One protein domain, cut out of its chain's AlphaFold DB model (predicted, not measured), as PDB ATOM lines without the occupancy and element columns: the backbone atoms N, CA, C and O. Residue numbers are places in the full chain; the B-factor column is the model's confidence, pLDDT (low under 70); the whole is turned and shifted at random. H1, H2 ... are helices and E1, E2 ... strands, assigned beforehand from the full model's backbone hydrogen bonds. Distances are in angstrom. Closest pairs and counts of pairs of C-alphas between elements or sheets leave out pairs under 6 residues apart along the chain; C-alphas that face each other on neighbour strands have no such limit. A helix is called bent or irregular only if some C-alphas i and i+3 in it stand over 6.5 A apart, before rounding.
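Overview. This is residues 10 to 102 of the 126 residues of an uncharacterized protein of Curtobacterium sp. Csp2 (UniProt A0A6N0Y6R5). A strongly twisted sheet of five antiparallel strands lies between helices, with H1 and H3 over one face and H2 over the other. E2, the longest strand, and E3 make the middle of the sheet; E5 lies beside E3, while short E1 and E4 share the far side of E2, beside different parts of it. The printed part has 93 residues with three named helices and five named strands, in the order E1 E2 E3 H1 E4 H2 E5 H3, and its class is mixed, helices and strands. The whole is compact and rounded, with a radius of gyration of the C-alphas of 11.7 A and spans of 34 by 26 by 21 A.

Along the chain. Begin with the sheet: find C-alpha 20 at (-52.088, 0.513, -4.273), from which E2, residues 20 to 28, runs 25.2 A to C-alpha 28 at (-42.746, -14.784, 13.506). E3, residues 32 to 37, covers 16.4 A, and E5, residues 79 to 83, covers 13.9 A. E4 is residues 54 to 58, 12.5 A, and E1 is residues 12 to 14, 6.9 A. For the helices, look at H1, residues 41 to 50, 14.3 A; H2, residues 66 to 75, 14.1 A; and H3, residues 93 to 100, 11.2 A, which ends at C-alpha 100 at (-37.426, -8.879, 13.158). H3 is irregular: C-alphas 94 and 97 are 7.1 A apart.

Arrangement. E1, E2 and E3 form a meander, each strand the antiparallel neighbour of the one before, in two hairpins. Look for N 13 and O 21 at 2.8 A between E1 and E2, and N 24 and O 34 at 2.8 A between E2 and E3. E4 is antiparallel to E2, with N 25 and O 57 at 2.8 A; E5 is antiparallel to E3, with N 35 and O 80 at 2.8 A. H1 is on the sheet at a height of 7.6 A, over E2, where the closest C-alphas are those of Val 22 and Ala 44, 6.7 A apart. H3, on the same face, has a height of 8.7 A; its closest C-alpha to E5 is Leu 93, 4.5 A from that of Val 80. H2, on the opposite face, lies over E3 and E5 at a height of 8.4 A, and the closest C-alphas of H2 and E5 are those of Leu 72 and Gly 79, 5.8 A apart. In H1 and H2 every O i to N i+4 pair is within hydrogen-bond range; in H3 2 of 4 are, beside 4 of 5 O i to N i+3 pairs.

Size, cuts and confidence. The C-alphas of Gly 18 and Gly 102, the two farthest apart, are 34.2 A from each other. The printed part has no cut and no long link. Its mean pLDDT is 87.8, and no printed residue is under 70.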
ATOM      1  N   GLN A  10     -59.367  -7.392  -3.519       76.06
ATOM      2  CA  GLN A  10     -59.773  -7.675  -2.134       76.06
ATOM      3  C   GLN A  10     -58.624  -7.483  -1.125       76.06
ATOM      4  O   GLN A  10     -58.846  -7.140   0.026       76.06
ATOM      5  N   PHE A  11     -57.376  -7.686  -1.549       80.25
ATOM      6  CA  PHE A  11     -56.201  -7.641  -0.675       80.25
ATOM      7  C   PHE A  11     -55.553  -6.258  -0.592       80.25
ATOM      8  O   PHE A  11     -54.555  -6.104   0.112       80.25
ATOM      9  N   ALA A  12     -56.060  -5.285  -1.348       81.75
ATOM     10  CA  ALA A  12     -55.383  -4.019  -1.534       81.75
ATOM     11  C   ALA A  12     -56.338  -2.830  -1.458       81.75
ATOM     12  O   ALA A  12     -57.479  -2.894  -1.910       81.75
ATOM     13  N   THR A  13     -55.840  -1.724  -0.923       87.62
ATOM     14  CA  THR A  13     -56.545  -0.442  -0.858       87.62
ATOM     15  C   THR A  13     -55.848   0.553  -1.772       87.62
ATOM     16  O   THR A  13     -54.629   0.513  -1.914       87.62
ATOM     17  N   ARG A  14     -56.590   1.485  -2.373       86.94
ATOM     18  CA  ARG A  14     -55.978   2.655  -3.013       86.94
ATOM     19  C   ARG A  14     -55.802   3.779  -2.002       86.94
ATOM     20  O   ARG A  14     -56.746   4.130  -1.301       86.94
ATOM     21  N   LEU A  15     -54.600   4.336  -1.947       84.12
ATOM     22  CA  LEU A  15     -54.321   5.564  -1.217       84.12
ATOM     23  C   LEU A  15     -54.875   6.790  -1.962       84.12
ATOM     24  O   LEU A  15     -55.108   6.714  -3.173       84.12
ATOM     25  N   PRO A  16     -55.013   7.942  -1.277       84.88
ATOM     26  CA  PRO A  16     -55.403   9.202  -1.915       84.88
ATOM     27  C   PRO A  16     -54.483   9.643  -3.065       84.88
ATOM     28  O   PRO A  16     -54.942  10.304  -3.989       84.88
ATOM     29  N   ASP A  17     -53.206   9.253  -3.040       82.62
ATOM     30  CA  ASP A  17     -52.220   9.546  -4.092       82.62
ATOM     31  C   ASP A  17     -52.249   8.548  -5.270       82.62
ATOM     32  O   ASP A  17     -51.403   8.599  -6.162       82.62
ATOM     33  N   GLY A  18     -53.212   7.621  -5.278       84.56
ATOM     34  CA  GLY A  18     -53.412   6.633  -6.335       84.56
ATOM     35  C   GLY A  18     -52.589   5.349  -6.191       84.56
ATOM     36  O   GLY A  18     -52.856   4.389  -6.920       84.56
ATOM     37  N   ARG A  19     -51.638   5.273  -5.249       85.81
ATOM     38  CA  ARG A  19     -50.851   4.051  -5.023       85.81
ATOM     39  C   ARG A  19     -51.714   2.940  -4.429       85.81
ATOM     40  O   ARG A  19     -52.623   3.182  -3.637       85.81
ATOM     41  N   THR A  20     -51.407   1.700  -4.801       88.44
ATOM     42  CA  THR A  20     -52.088   0.513  -4.273       88.44
ATOM     43  C   THR A  20     -51.288  -0.063  -3.115       88.44
ATOM     44  O   THR A  20     -50.108  -0.365  -3.270       88.44
ATOM     45  N   VAL A  21     -51.923  -0.201  -1.954       91.25
ATOM     46  CA  VAL A  21     -51.297  -0.682  -0.721       91.25
ATOM     47  C   VAL A  21     -51.899  -1.982  -0.252       91.25
ATOM     48  O   VAL A  21     -53.096  -2.214  -0.391       91.25
ATOM     49  N   VAL A  22     -51.064  -2.811   0.354       92.31
ATOM     50  CA  VAL A  22     -51.424  -4.120   0.878       92.31
ATOM     51  C   VAL A  22     -51.069  -4.170   2.358       92.31
ATOM     52  O   VAL A  22     -49.972  -3.773   2.755       92.31
ATOM     53  N   GLY A  23     -52.003  -4.677   3.161       92.44
ATOM     54  CA  GLY A  23     -51.765  -5.020   4.558       92.44
ATOM     55  C   GLY A  23     -51.228  -6.443   4.674       92.44
ATOM     56  O   GLY A  23     -51.857  -7.391   4.194       92.44
ATOM     57  N   VAL A  24     -50.072  -6.594   5.311       93.94
ATOM     58  CA  VAL A  24     -49.436  -7.881   5.599       93.94
ATOM     59  C   VAL A  24     -49.215  -7.992   7.100       93.94
ATOM     60  O   VAL A  24     -48.750  -7.055   7.732       93.94
ATOM     61  N   THR A  25     -49.531  -9.138   7.680       92.31
ATOM     62  CA  THR A  25     -49.161  -9.482   9.050       92.31
ATOM     63  C   THR A  25     -48.003 -10.468   9.008       92.31
ATOM     64  O   THR A  25     -48.087 -11.482   8.317       92.31
ATOM     65  N   VAL A  26     -46.923 -10.151   9.714       91.81
ATOM     66  CA  VAL A  26     -45.843 -11.086  10.061       91.81
ATOM     67  C   VAL A  26     -46.190 -11.660  11.431       91.81
ATOM     68  O   VAL A  26     -46.596 -10.886  12.296       91.81
ATOM     69  N   PHE A  27     -46.080 -12.974  11.625       87.06
ATOM     70  CA  PHE A  27     -46.368 -13.614  12.916       87.06
ATOM     71  C   PHE A  27     -45.122 -14.123  13.646       87.06
ATOM     72  O   PHE A  27     -45.191 -14.350  14.854       87.06
ATOM     73  N   ASP A  28     -43.999 -14.285  12.942       82.69
ATOM     74  CA  ASP A  28     -42.746 -14.784  13.506       82.69
ATOM     75  C   ASP A  28     -41.564 -13.875  13.114       82.69
ATOM     76  O   ASP A  28     -41.404 -13.553  11.928       82.69
ATOM     77  N   PRO A  29     -40.725 -13.445  14.074       75.25
ATOM     78  CA  PRO A  29     -40.810 -13.703  15.525       75.25
ATOM     79  C   PRO A  29     -41.684 -12.732  16.315       75.25
ATOM     80  O   PRO A  29     -42.067 -13.003  17.454       75.25
ATOM     81  N   PHE A  30     -42.043 -11.622  15.685       82.38
ATOM     82  CA  PHE A  30     -42.904 -10.597  16.243       82.38
ATOM     83  C   PHE A  30     -44.209 -10.559  15.458       82.38
ATOM     84  O   PHE A  30     -44.196 -10.671  14.230       82.38
ATOM     85  N   ILE A  31     -45.330 -10.324  16.146       86.94
ATOM     86  CA  ILE A  31     -46.570  -9.994  15.445       86.94
ATOM     87  C   ILE A  31     -46.452  -8.547  14.970       86.94
ATOM     88  O   ILE A  31     -46.495  -7.614  15.771       86.94
ATOM     89  N   VAL A  32     -46.297  -8.358  13.662       90.00
ATOM     90  CA  VAL A  32     -46.078  -7.045  13.049       90.00
ATOM     91  C   VAL A  32     -47.091  -6.800  11.947       90.00
ATOM     92  O   VAL A  32     -47.267  -7.617  11.046       90.00
ATOM     93  N   SER A  33     -47.737  -5.638  11.997       91.94
ATOM     94  CA  SER A  33     -48.566  -5.136  10.905       91.94
ATOM     95  C   SER A  33     -47.688  -4.342   9.949       91.94
ATOM     96  O   SER A  33     -47.124  -3.321  10.324       91.94
ATOM     97  N   VAL A  34     -47.578  -4.795   8.711       94.19
ATOM     98  CA  VAL A  34     -46.827  -4.152   7.637       94.19
ATOM     99  C   VAL A  34     -47.815  -3.601   6.617       94.19
ATOM    100  O   VAL A  34     -48.754  -4.281   6.204       94.19
ATOM    101  N   VAL A  35     -47.601  -2.362   6.194       93.44
ATOM    102  CA  VAL A  35     -48.362  -1.710   5.130       93.44
ATOM    103  C   VAL A  35     -47.373  -1.282   4.065       93.44
ATOM    104  O   VAL A  35     -46.491  -0.472   4.334       93.44
ATOM    105  N   LEU A  36     -47.505  -1.813   2.854       93.88
ATOM    106  CA  LEU A  36     -46.595  -1.492   1.758       93.88
ATOM    107  C   LEU A  36     -47.329  -1.286   0.439       93.88
ATOM    108  O   LEU A  36     -48.390  -1.861   0.207       93.88
ATOM    109  N   VAL A  37     -46.744  -0.463  -0.424       92.06
ATOM    110  CA  VAL A  37     -47.159  -0.306  -1.819       92.06
ATOM    111  C   VAL A  37     -46.680  -1.532  -2.584       92.06
ATOM    112  O   VAL A  37     -45.492  -1.838  -2.526       92.06
ATOM    113  N   ALA A  38     -47.578  -2.230  -3.274       90.12
ATOM    114  CA  ALA A  38     -47.251  -3.462  -3.988       90.12
ATOM    115  C   ALA A  38     -48.138  -3.647  -5.224       90.12
ATOM    116  O   ALA A  38     -49.321  -3.293  -5.209       90.12
ATOM    117  N   ASP A  39     -47.586  -4.282  -6.256       86.00
ATOM    118  CA  ASP A  39     -48.290  -4.536  -7.524       86.00
ATOM    119  C   ASP A  39     -49.281  -5.705  -7.420       86.00
ATOM    120  O   ASP A  39     -50.160  -5.901  -8.263       86.00
ATOM    121  N   GLY A  40     -49.135  -6.523  -6.379       84.69
ATOM    122  CA  GLY A  40     -49.911  -7.736  -6.206       84.69
ATOM    123  C   GLY A  40     -49.696  -8.395  -4.851       84.69
ATOM    124  O   GLY A  40     -48.728  -8.132  -4.143       84.69
ATOM    125  N   LYS A  41     -50.570  -9.351  -4.516       86.94
ATOM    126  CA  LYS A  41     -50.449 -10.160  -3.291       86.94
ATOM    127  C   LYS A  41     -49.095 -10.873  -3.224       86.94
ATOM    128  O   LYS A  41     -48.515 -10.995  -2.152       86.94
ATOM    129  N   ARG A  42     -48.636 -11.403  -4.362       89.06
ATOM    130  CA  ARG A  42     -47.371 -12.138  -4.448       89.06
ATOM    131  C   ARG A  42     -46.177 -11.214  -4.221       89.06
ATOM    132  O   ARG A  42     -45.353 -11.540  -3.384       89.06
ATOM    133  N   ASP A  43     -46.157 -10.062  -4.887       90.69
ATOM    134  CA  ASP A  43     -45.138  -9.028  -4.684       90.69
ATOM    135  C   ASP A  43     -45.073  -8.584  -3.212       90.69
ATOM    136  O   ASP A  43     -44.013  -8.628  -2.596       90.69
ATOM    137  N   ALA A  44     -46.226  -8.299  -2.593       91.56
ATOM    138  CA  ALA A  44     -46.283  -7.933  -1.179       91.56
ATOM    139  C   ALA A  44     -45.672  -9.008  -0.258       91.56
ATOM    140  O   ALA A  44     -44.893  -8.691   0.639       91.56
ATOM    141  N   LEU A  45     -46.004 -10.285  -0.487       92.56
ATOM    142  CA  LEU A  45     -45.451 -11.403   0.284       92.56
ATOM    143  C   LEU A  45     -43.947 -11.567   0.068       92.56
ATOM    144  O   LEU A  45     -43.216 -11.764   1.036       92.56
ATOM    145  N   ASP A  46     -43.494 -11.506  -1.182       93.12
ATOM    146  CA  ASP A  46     -42.092 -11.716  -1.536       93.12
ATOM    147  C   ASP A  46     -41.219 -10.589  -0.956       93.12
ATOM    148  O   ASP A  46     -40.170 -10.868  -0.374       93.12
ATOM    149  N   ARG A  47     -41.698  -9.337  -0.976       93.62
ATOM    150  CA  ARG A  47     -41.015  -8.196  -0.348       93.62
ATOM    151  C   ARG A  47     -40.922  -8.313   1.171       93.62
ATOM    152  O   ARG A  47     -39.851  -8.089   1.723       93.62
ATOM    153  N   VAL A  48     -42.003  -8.686   1.858       94.50
ATOM    154  CA  VAL A  48     -41.966  -8.848   3.326       94.50
ATOM    155  C   VAL A  48     -41.060 -10.016   3.734       94.50
ATOM    156  O   VAL A  48     -40.317  -9.902   4.705       94.50
ATOM    157  N   ARG A  49     -41.048 -11.110   2.964       93.69
ATOM    158  CA  ARG A  49     -40.125 -12.236   3.191       93.69
ATOM    159  C   ARG A  49     -38.666 -11.852   2.968       93.69
ATOM    160  O   ARG A  49     -37.815 -12.270   3.742       93.69
ATOM    161  N   ALA A  50     -38.380 -11.040   1.949       94.06
ATOM    162  CA  ALA A  50     -37.032 -10.534   1.693       94.06
ATOM    163  C   ALA A  50     -36.502  -9.654   2.842       94.06
ATOM    164  O   ALA A  50     -35.294  -9.567   3.034       94.06
ATOM    165  N   LEU A  51     -37.397  -9.049   3.628       93.44
ATOM    166  CA  LEU A  51     -37.069  -8.269   4.827       93.44
ATOM    167  C   LEU A  51     -36.942  -9.124   6.100       93.44
ATOM    168  O   LEU A  51     -36.822  -8.569   7.186       93.44
ATOM    169  N   GLY A  52     -36.998 -10.454   5.985       91.06
ATOM    170  CA  GLY A  52     -36.883 -11.375   7.119       91.06
ATOM    171  C   GLY A  52     -38.217 -11.805   7.734       91.06
ATOM    172  O   GLY A  52     -38.216 -12.583   8.683       91.06
ATOM    173  N   GLY A  53     -39.358 -11.360   7.194       89.38
ATOM    174  CA  GLY A  53     -40.681 -11.747   7.689       89.38
ATOM    175  C   GLY A  53     -40.947 -13.245   7.537       89.38
ATOM    176  O   GLY A  53     -41.041 -13.753   6.414       89.38
ATOM    177  N   ARG A  54     -41.120 -13.941   8.665       85.94
ATOM    178  CA  ARG A  54     -41.516 -15.354   8.726       85.94
ATOM    179  C   ARG A  54     -42.994 -15.462   9.090       85.94
ATOM    180  O   ARG A  54     -43.556 -14.563   9.703       85.94
ATOM    181  N   ASP A  55     -43.623 -16.544   8.635       90.19
ATOM    182  CA  ASP A  55     -45.070 -16.778   8.761       90.19
ATOM    183  C   ASP A  55     -45.917 -15.534   8.415       90.19
ATOM    184  O   ASP A  55     -46.389 -14.784   9.269       90.19
ATOM    185  N   VAL A  56     -46.029 -15.261   7.113       93.00
ATOM    186  CA  VAL A  56     -46.622 -14.025   6.582       93.00
ATOM    187  C   VAL A  56     -48.025 -14.248   6.027       93.00
ATOM    188  O   VAL A  56     -48.271 -15.163   5.233       93.00
ATOM    189  N   HIS A  57     -48.944 -13.347   6.363       90.81
ATOM    190  CA  HIS A  57     -50.325 -13.375   5.896       90.81
ATOM    191  C   HIS A  57     -50.751 -12.040   5.299       90.81
ATOM    192  O   HIS A  57     -50.544 -10.990   5.888       90.81
ATOM    193  N   VAL A  58     -51.415 -12.074   4.141       89.81
ATOM    194  CA  VAL A  58     -52.006 -10.869   3.541       89.81
ATOM    195  C   VAL A  58     -53.453 -10.728   3.983       89.81
ATOM    196  O   VAL A  58     -54.253 -11.641   3.765       89.81
ATOM    197  N   SER A  59     -53.803  -9.572   4.537       86.56
ATOM    198  CA  SER A  59     -55.167  -9.261   4.952       86.56
ATOM    199  C   SER A  59     -56.117  -9.247   3.745       86.56
ATOM    200  O   SER A  59     -55.894  -8.548   2.761       86.56
ATOM    201  N   LYS A  60     -57.209 -10.020   3.822       80.31
ATOM    202  CA  LYS A  60     -58.263 -10.102   2.783       80.31
ATOM    203  C   LYS A  60     -59.164  -8.872   2.687       80.31
ATOM    204  O   LYS A  60     -59.996  -8.815   1.793       80.31
ATOM    205  N   SER A  61     -59.082  -7.986   3.664       78.44
ATOM    206  CA  SER A  61     -59.915  -6.798   3.797       78.44
ATOM    207  C   SER A  61     -59.100  -5.789   4.588       78.44
ATOM    208  O   SER A  61     -59.204  -5.694   5.812       78.44
ATOM    209  N   PHE A  62     -58.186  -5.128   3.888       83.31
ATOM    210  CA  PHE A  62     -57.321  -4.124   4.480       83.31
ATOM    211  C   PHE A  62     -57.928  -2.736   4.289       83.31
ATOM    212  O   PHE A  62     -58.396  -2.402   3.204       83.31
ATOM    213  N   HIS A  63     -57.901  -1.942   5.358       83.81
ATOM    214  CA  HIS A  63     -58.208  -0.518   5.337       83.81
ATOM    215  C   HIS A  63     -57.155   0.171   6.213       83.81
ATOM    216  O   HIS A  63     -57.183  -0.014   7.434       83.81
ATOM    217  N   PRO A  64     -56.184   0.896   5.629       81.50
ATOM    218  CA  PRO A  64     -55.151   1.558   6.411       81.50
ATOM    219  C   PRO A  64     -55.786   2.616   7.314       81.50
ATOM    220  O   PRO A  64     -56.656   3.375   6.887       81.50
ATOM    221  N   SER A  65     -55.328   2.695   8.562       85.69
ATOM    222  CA  SER A  65     -55.692   3.811   9.435       85.69
ATOM    223  C   SER A  65     -55.093   5.119   8.905       85.69
ATOM    224  O   SER A  65     -54.058   5.101   8.237       85.69
ATOM    225  N   GLY A  66     -55.694   6.268   9.241       86.19
ATOM    226  CA  GLY A  66     -55.178   7.582   8.818       86.19
ATOM    227  C   GLY A  66     -53.700   7.789   9.177       86.19
ATOM    228  O   GLY A  66     -52.914   8.209   8.336       86.19
ATOM    229  N   ARG A  67     -53.282   7.352  10.373       87.25
ATOM    230  CA  ARG A  67     -51.871   7.391  10.804       87.25
ATOM    231  C   ARG A  67     -50.951   6.524   9.940       87.25
ATOM    232  O   ARG A  67     -49.830   6.936   9.654       87.25
ATOM    233  N   ALA A  68     -51.408   5.343   9.519       88.19
ATOM    234  CA  ALA A  68     -50.644   4.484   8.614       88.19
ATOM    235  C   ALA A  68     -50.477   5.145   7.239       88.19
ATOM    236  O   ALA A  68     -49.388   5.116   6.671       88.19
ATOM    237  N   VAL A  69     -51.541   5.778   6.726       88.38
ATOM    238  CA  VAL A  69     -51.513   6.532   5.462       88.38
ATOM    239  C   VAL A  69     -50.526   7.697   5.545       88.38
ATOM    240  O   VAL A  69     -49.664   7.823   4.680       88.38
ATOM    241  N   GLU A  70     -50.598   8.512   6.598       89.88
ATOM    242  CA  GLU A  70     -49.678   9.637   6.814       89.88
ATOM    243  C   GLU A  70     -48.217   9.182   6.898       89.88
ATOM    244  O   GLU A  70     -47.341   9.773   6.261       89.88
ATOM    245  N   ALA A  71     -47.943   8.116   7.654       89.81
ATOM    246  CA  ALA A  71     -46.599   7.567   7.783       89.81
ATOM    247  C   ALA A  71     -46.075   7.034   6.443       89.81
ATOM    248  O   ALA A  71     -44.923   7.274   6.093       89.81
ATOM    249  N   LEU A  72     -46.924   6.364   5.664       90.56
ATOM    250  CA  LEU A  72     -46.563   5.834   4.354       90.56
ATOM    251  C   LEU A  72     -46.285   6.935   3.321       90.56
ATOM    252  O   LEU A  72     -45.380   6.797   2.496       90.56
ATOM    253  N   LEU A  73     -47.047   8.029   3.365       87.69
ATOM    254  CA  LEU A  73     -46.813   9.212   2.534       87.69
ATOM    255  C   LEU A  73     -45.499   9.911   2.905       87.69
ATOM    256  O   LEU A  73     -44.784  10.361   2.017       87.69
ATOM    257  N   ARG A  74     -45.156   9.955   4.199       87.69
ATOM    258  CA  ARG A  74     -43.915  10.565   4.701       87.69
ATOM    259  C   ARG A  74     -42.671   9.709   4.459       87.69
ATOM    260  O   ARG A  74     -41.612  10.259   4.195       87.69
ATOM    261  N   SER A  75     -42.803   8.388   4.589       83.81
ATOM    262  CA  SER A  75     -41.698   7.423   4.522       83.81
ATOM    263  C   SER A  75     -40.984   7.449   3.170       83.81
ATOM    264  O   SER A  75     -39.765   7.387   3.122       83.81
ATOM    265  N   GLY A  76     -41.723   7.541   2.059       75.25
ATOM    266  CA  GLY A  76     -41.139   7.481   0.711       75.25
ATOM    267  C   GLY A  76     -40.642   6.086   0.291       75.25
ATOM    268  O   GLY A  76     -40.736   5.753  -0.885       75.25
ATOM    269  N   ASP A  77     -40.265   5.219   1.240       75.75
ATOM    270  CA  ASP A  77     -39.675   3.878   1.033       75.75
ATOM    271  C   ASP A  77     -40.662   2.808   0.515       75.75
ATOM    272  O   ASP A  77     -40.370   1.610   0.458       75.75
ATOM    273  N   GLY A  78     -41.887   3.208   0.174       85.31
ATOM    274  CA  GLY A  78     -42.921   2.293  -0.308       85.31
ATOM    275  C   GLY A  78     -43.485   1.355   0.764       85.31
ATOM    276  O   GLY A  78     -44.186   0.410   0.408       85.31
ATOM    277  N   GLY A  79     -43.233   1.607   2.054       93.38
ATOM    278  CA  GLY A  79     -43.868   0.880   3.149       93.38
ATOM    279  C   GLY A  79     -43.582   1.433   4.543       93.38
ATOM    280  O   GLY A  79     -42.663   2.231   4.749       93.38
ATOM    281  N   VAL A  80     -44.372   0.963   5.502       94.94
ATOM    282  CA  VAL A  80     -44.239   1.191   6.944       94.94
ATOM    283  C   VAL A  80     -44.680  -0.052   7.714       94.94
ATOM    284  O   VAL A  80     -45.386  -0.907   7.178       94.94
ATOM    285  N   PHE A  81     -44.305  -0.151   8.984       94.12
ATOM    286  CA  PHE A  81     -44.798  -1.206   9.864       94.12
ATOM    287  C   PHE A  81     -45.083  -0.705  11.279       94.12
ATOM    288  O   PHE A  81     -44.587   0.342  11.691       94.12
ATOM    289  N   ALA A  82     -45.877  -1.469  12.019       91.50
ATOM    290  CA  ALA A  82     -46.136  -1.273  13.435       91.50
ATOM    291  C   ALA A  82     -46.218  -2.645  14.132       91.50
ATOM    292  O   ALA A  82     -47.001  -3.501  13.700       91.50
ATOM    293  N   PRO A  83     -45.423  -2.894  15.183       87.62
ATOM    294  CA  PRO A  83     -45.549  -4.108  15.985       87.62
ATOM    295  C   PRO A  83     -46.824  -4.088  16.837       87.62
ATOM    296  O   PRO A  83     -47.365  -3.027  17.153       87.62
ATOM    297  N   GLN A  84     -47.326  -5.273  17.179       79.06
ATOM    298  CA  GLN A  84     -48.438  -5.450  18.112       79.06
ATOM    299  C   GLN A  84     -47.922  -5.619  19.555       79.06
ATOM    300  O   GLN A  84     -46.889  -6.257  19.736       79.06
ATOM    301  N   PRO A  85     -48.653  -5.134  20.576       71.75
ATOM    302  CA  PRO A  85     -49.780  -4.207  20.467       71.75
ATOM    303  C   PRO A  85     -49.329  -2.829  19.943       71.75
ATOM    304  O   PRO A  85     -48.280  -2.316  20.324       71.75
ATOM    305  N   VAL A  86     -50.123  -2.239  19.043       73.94
ATOM    306  CA  VAL A  86     -49.785  -0.979  18.354       73.94
ATOM    307  C   VAL A  86     -49.878   0.207  19.322       73.94
ATOM    308  O   VAL A  86     -50.975   0.624  19.685       73.94
ATOM    309  N   ASP A  87     -48.739   0.815  19.669       79.94
ATOM    310  CA  ASP A  87     -48.660   2.067  20.455       79.94
ATOM    311  C   ASP A  87     -49.086   3.318  19.650       79.94
ATOM    312  O   ASP A  87     -49.130   4.439  20.156       79.94
ATOM    313  N   GLY A  88     -49.412   3.127  18.370       79.62
ATOM    314  CA  GLY A  88     -49.795   4.170  17.425       79.62
ATOM    315  C   GLY A  88     -48.639   4.695  16.574       79.62
ATOM    316  O   GLY A  88     -48.895   5.521  15.692       79.62
ATOM    317  N   THR A  89     -47.412   4.216  16.799       87.81
ATOM    318  CA  THR A  89     -46.224   4.572  16.016       87.81
ATOM    319  C   THR A  89     -46.090   3.657  14.801       87.81
ATOM    320  O   THR A  89     -46.101   2.435  14.925       87.81
ATOM    321  N   TRP A  90     -45.926   4.262  13.625       91.88
ATOM    322  CA  TRP A  90     -45.580   3.568  12.386       91.88
ATOM    323  C   TRP A  90     -44.135   3.891  12.020       91.88
ATOM    324  O   TRP A  90     -43.762   5.062  11.926       91.88
ATOM    325  N   LEU A  91     -43.330   2.853  11.829       92.06
ATOM    326  CA  LEU A  91     -41.904   2.940  11.539       92.06
ATOM    327  C   LEU A  91     -41.643   2.742  10.038       92.06
ATOM    328  O   LEU A  91     -42.407   2.027   9.380       92.06
ATOM    329  N   PRO A  92     -40.572   3.338   9.480       93.12
ATOM    330  CA  PRO A  92     -40.157   3.081   8.105       93.12
ATOM    331  C   PRO A  92     -39.884   1.596   7.871       93.12
ATOM    332  O   PRO A  92     -39.298   0.925   8.721       93.12
ATOM    333  N   LEU A  93     -40.265   1.082   6.699       93.62
ATOM    334  CA  LEU A  93     -40.073  -0.334   6.370       93.62
ATOM    335  C   LEU A  93     -38.596  -0.759   6.380       93.62
ATOM    336  O   LEU A  93     -38.297  -1.913   6.670       93.62
ATOM    337  N   SER A  94     -37.677   0.174   6.133       91.88
ATOM    338  CA  SER A  94     -36.224  -0.027   6.212       91.88
ATOM    339  C   SER A  94     -35.730  -0.485   7.593       91.88
ATOM    340  O   SER A  94     -34.685  -1.120   7.684       91.88
ATOM    341  N   VAL A  95     -36.492  -0.230   8.661       93.06
ATOM    342  CA  VAL A  95     -36.164  -0.656  10.034       93.06
ATOM    343  C   VAL A  95     -36.662  -2.080  10.335       93.06
ATOM    344  O   VAL A  95     -36.224  -2.693  11.310       93.06
ATOM    345  N   LEU A  96     -37.555  -2.632   9.504       93.31
ATOM    346  CA  LEU A  96     -38.191  -3.928   9.748       93.31
ATOM    347  C   LEU A  96     -37.184  -5.084   9.910       93.31
ATOM    348  O   LEU A  96     -37.377  -5.845  10.852       93.31
ATOM    349  N   PRO A  97     -36.110  -5.221   9.101       94.06
ATOM    350  CA  PRO A  97     -35.163  -6.328   9.257       94.06
ATOM    351  C   PRO A  97     -34.511  -6.361  10.643       94.06
ATOM    352  O   PRO A  97     -34.635  -7.348  11.357       94.06
ATOM    353  N   ALA A  98     -33.933  -5.239  11.090       91.50
ATOM    354  CA  ALA A  98     -33.339  -5.144  12.425       91.50
ATOM    355  C   ALA A  98     -34.373  -5.384  13.539       91.50
ATOM    356  O   ALA A  98     -34.042  -5.897  14.607       91.50
ATOM    357  N   PHE A  99     -35.636  -5.004  13.310       91.25
ATOM    358  CA  PHE A  99     -36.716  -5.269  14.257       91.25
ATOM    359  C   PHE A  99     -37.013  -6.764  14.356       91.25
ATOM    360  O   PHE A  99     -37.054  -7.295  15.461       91.25
ATOM    361  N   LEU A 100     -37.171  -7.441  13.217       89.12
ATOM    362  CA  LEU A 100     -37.426  -8.879  13.158       89.12
ATOM    363  C   LEU A 100     -36.245  -9.709  13.672       89.12
ATOM    364  O   LEU A 100     -36.468 -10.748  14.280       89.12
ATOM    365  N   ASP A 101     -35.018  -9.222  13.516       88.50
ATOM    366  CA  ASP A 101     -33.813  -9.865  14.050       88.50
ATOM    367  C   ASP A 101     -33.608  -9.630  15.558       88.50
ATOM    368  O   ASP A 101     -32.668 -10.165  16.145       88.50
ATOM    369  N   GLY A 102     -34.457  -8.828  16.210       86.19
ATOM    370  CA  GLY A 102     -34.346  -8.559  17.646       86.19
ATOM    371  C   GLY A 102     -33.275  -7.523  18.025       86.19
ATOM    372  O   GLY A 102     -32.980  -7.359  19.204       86.19
TER     373      GLY A 102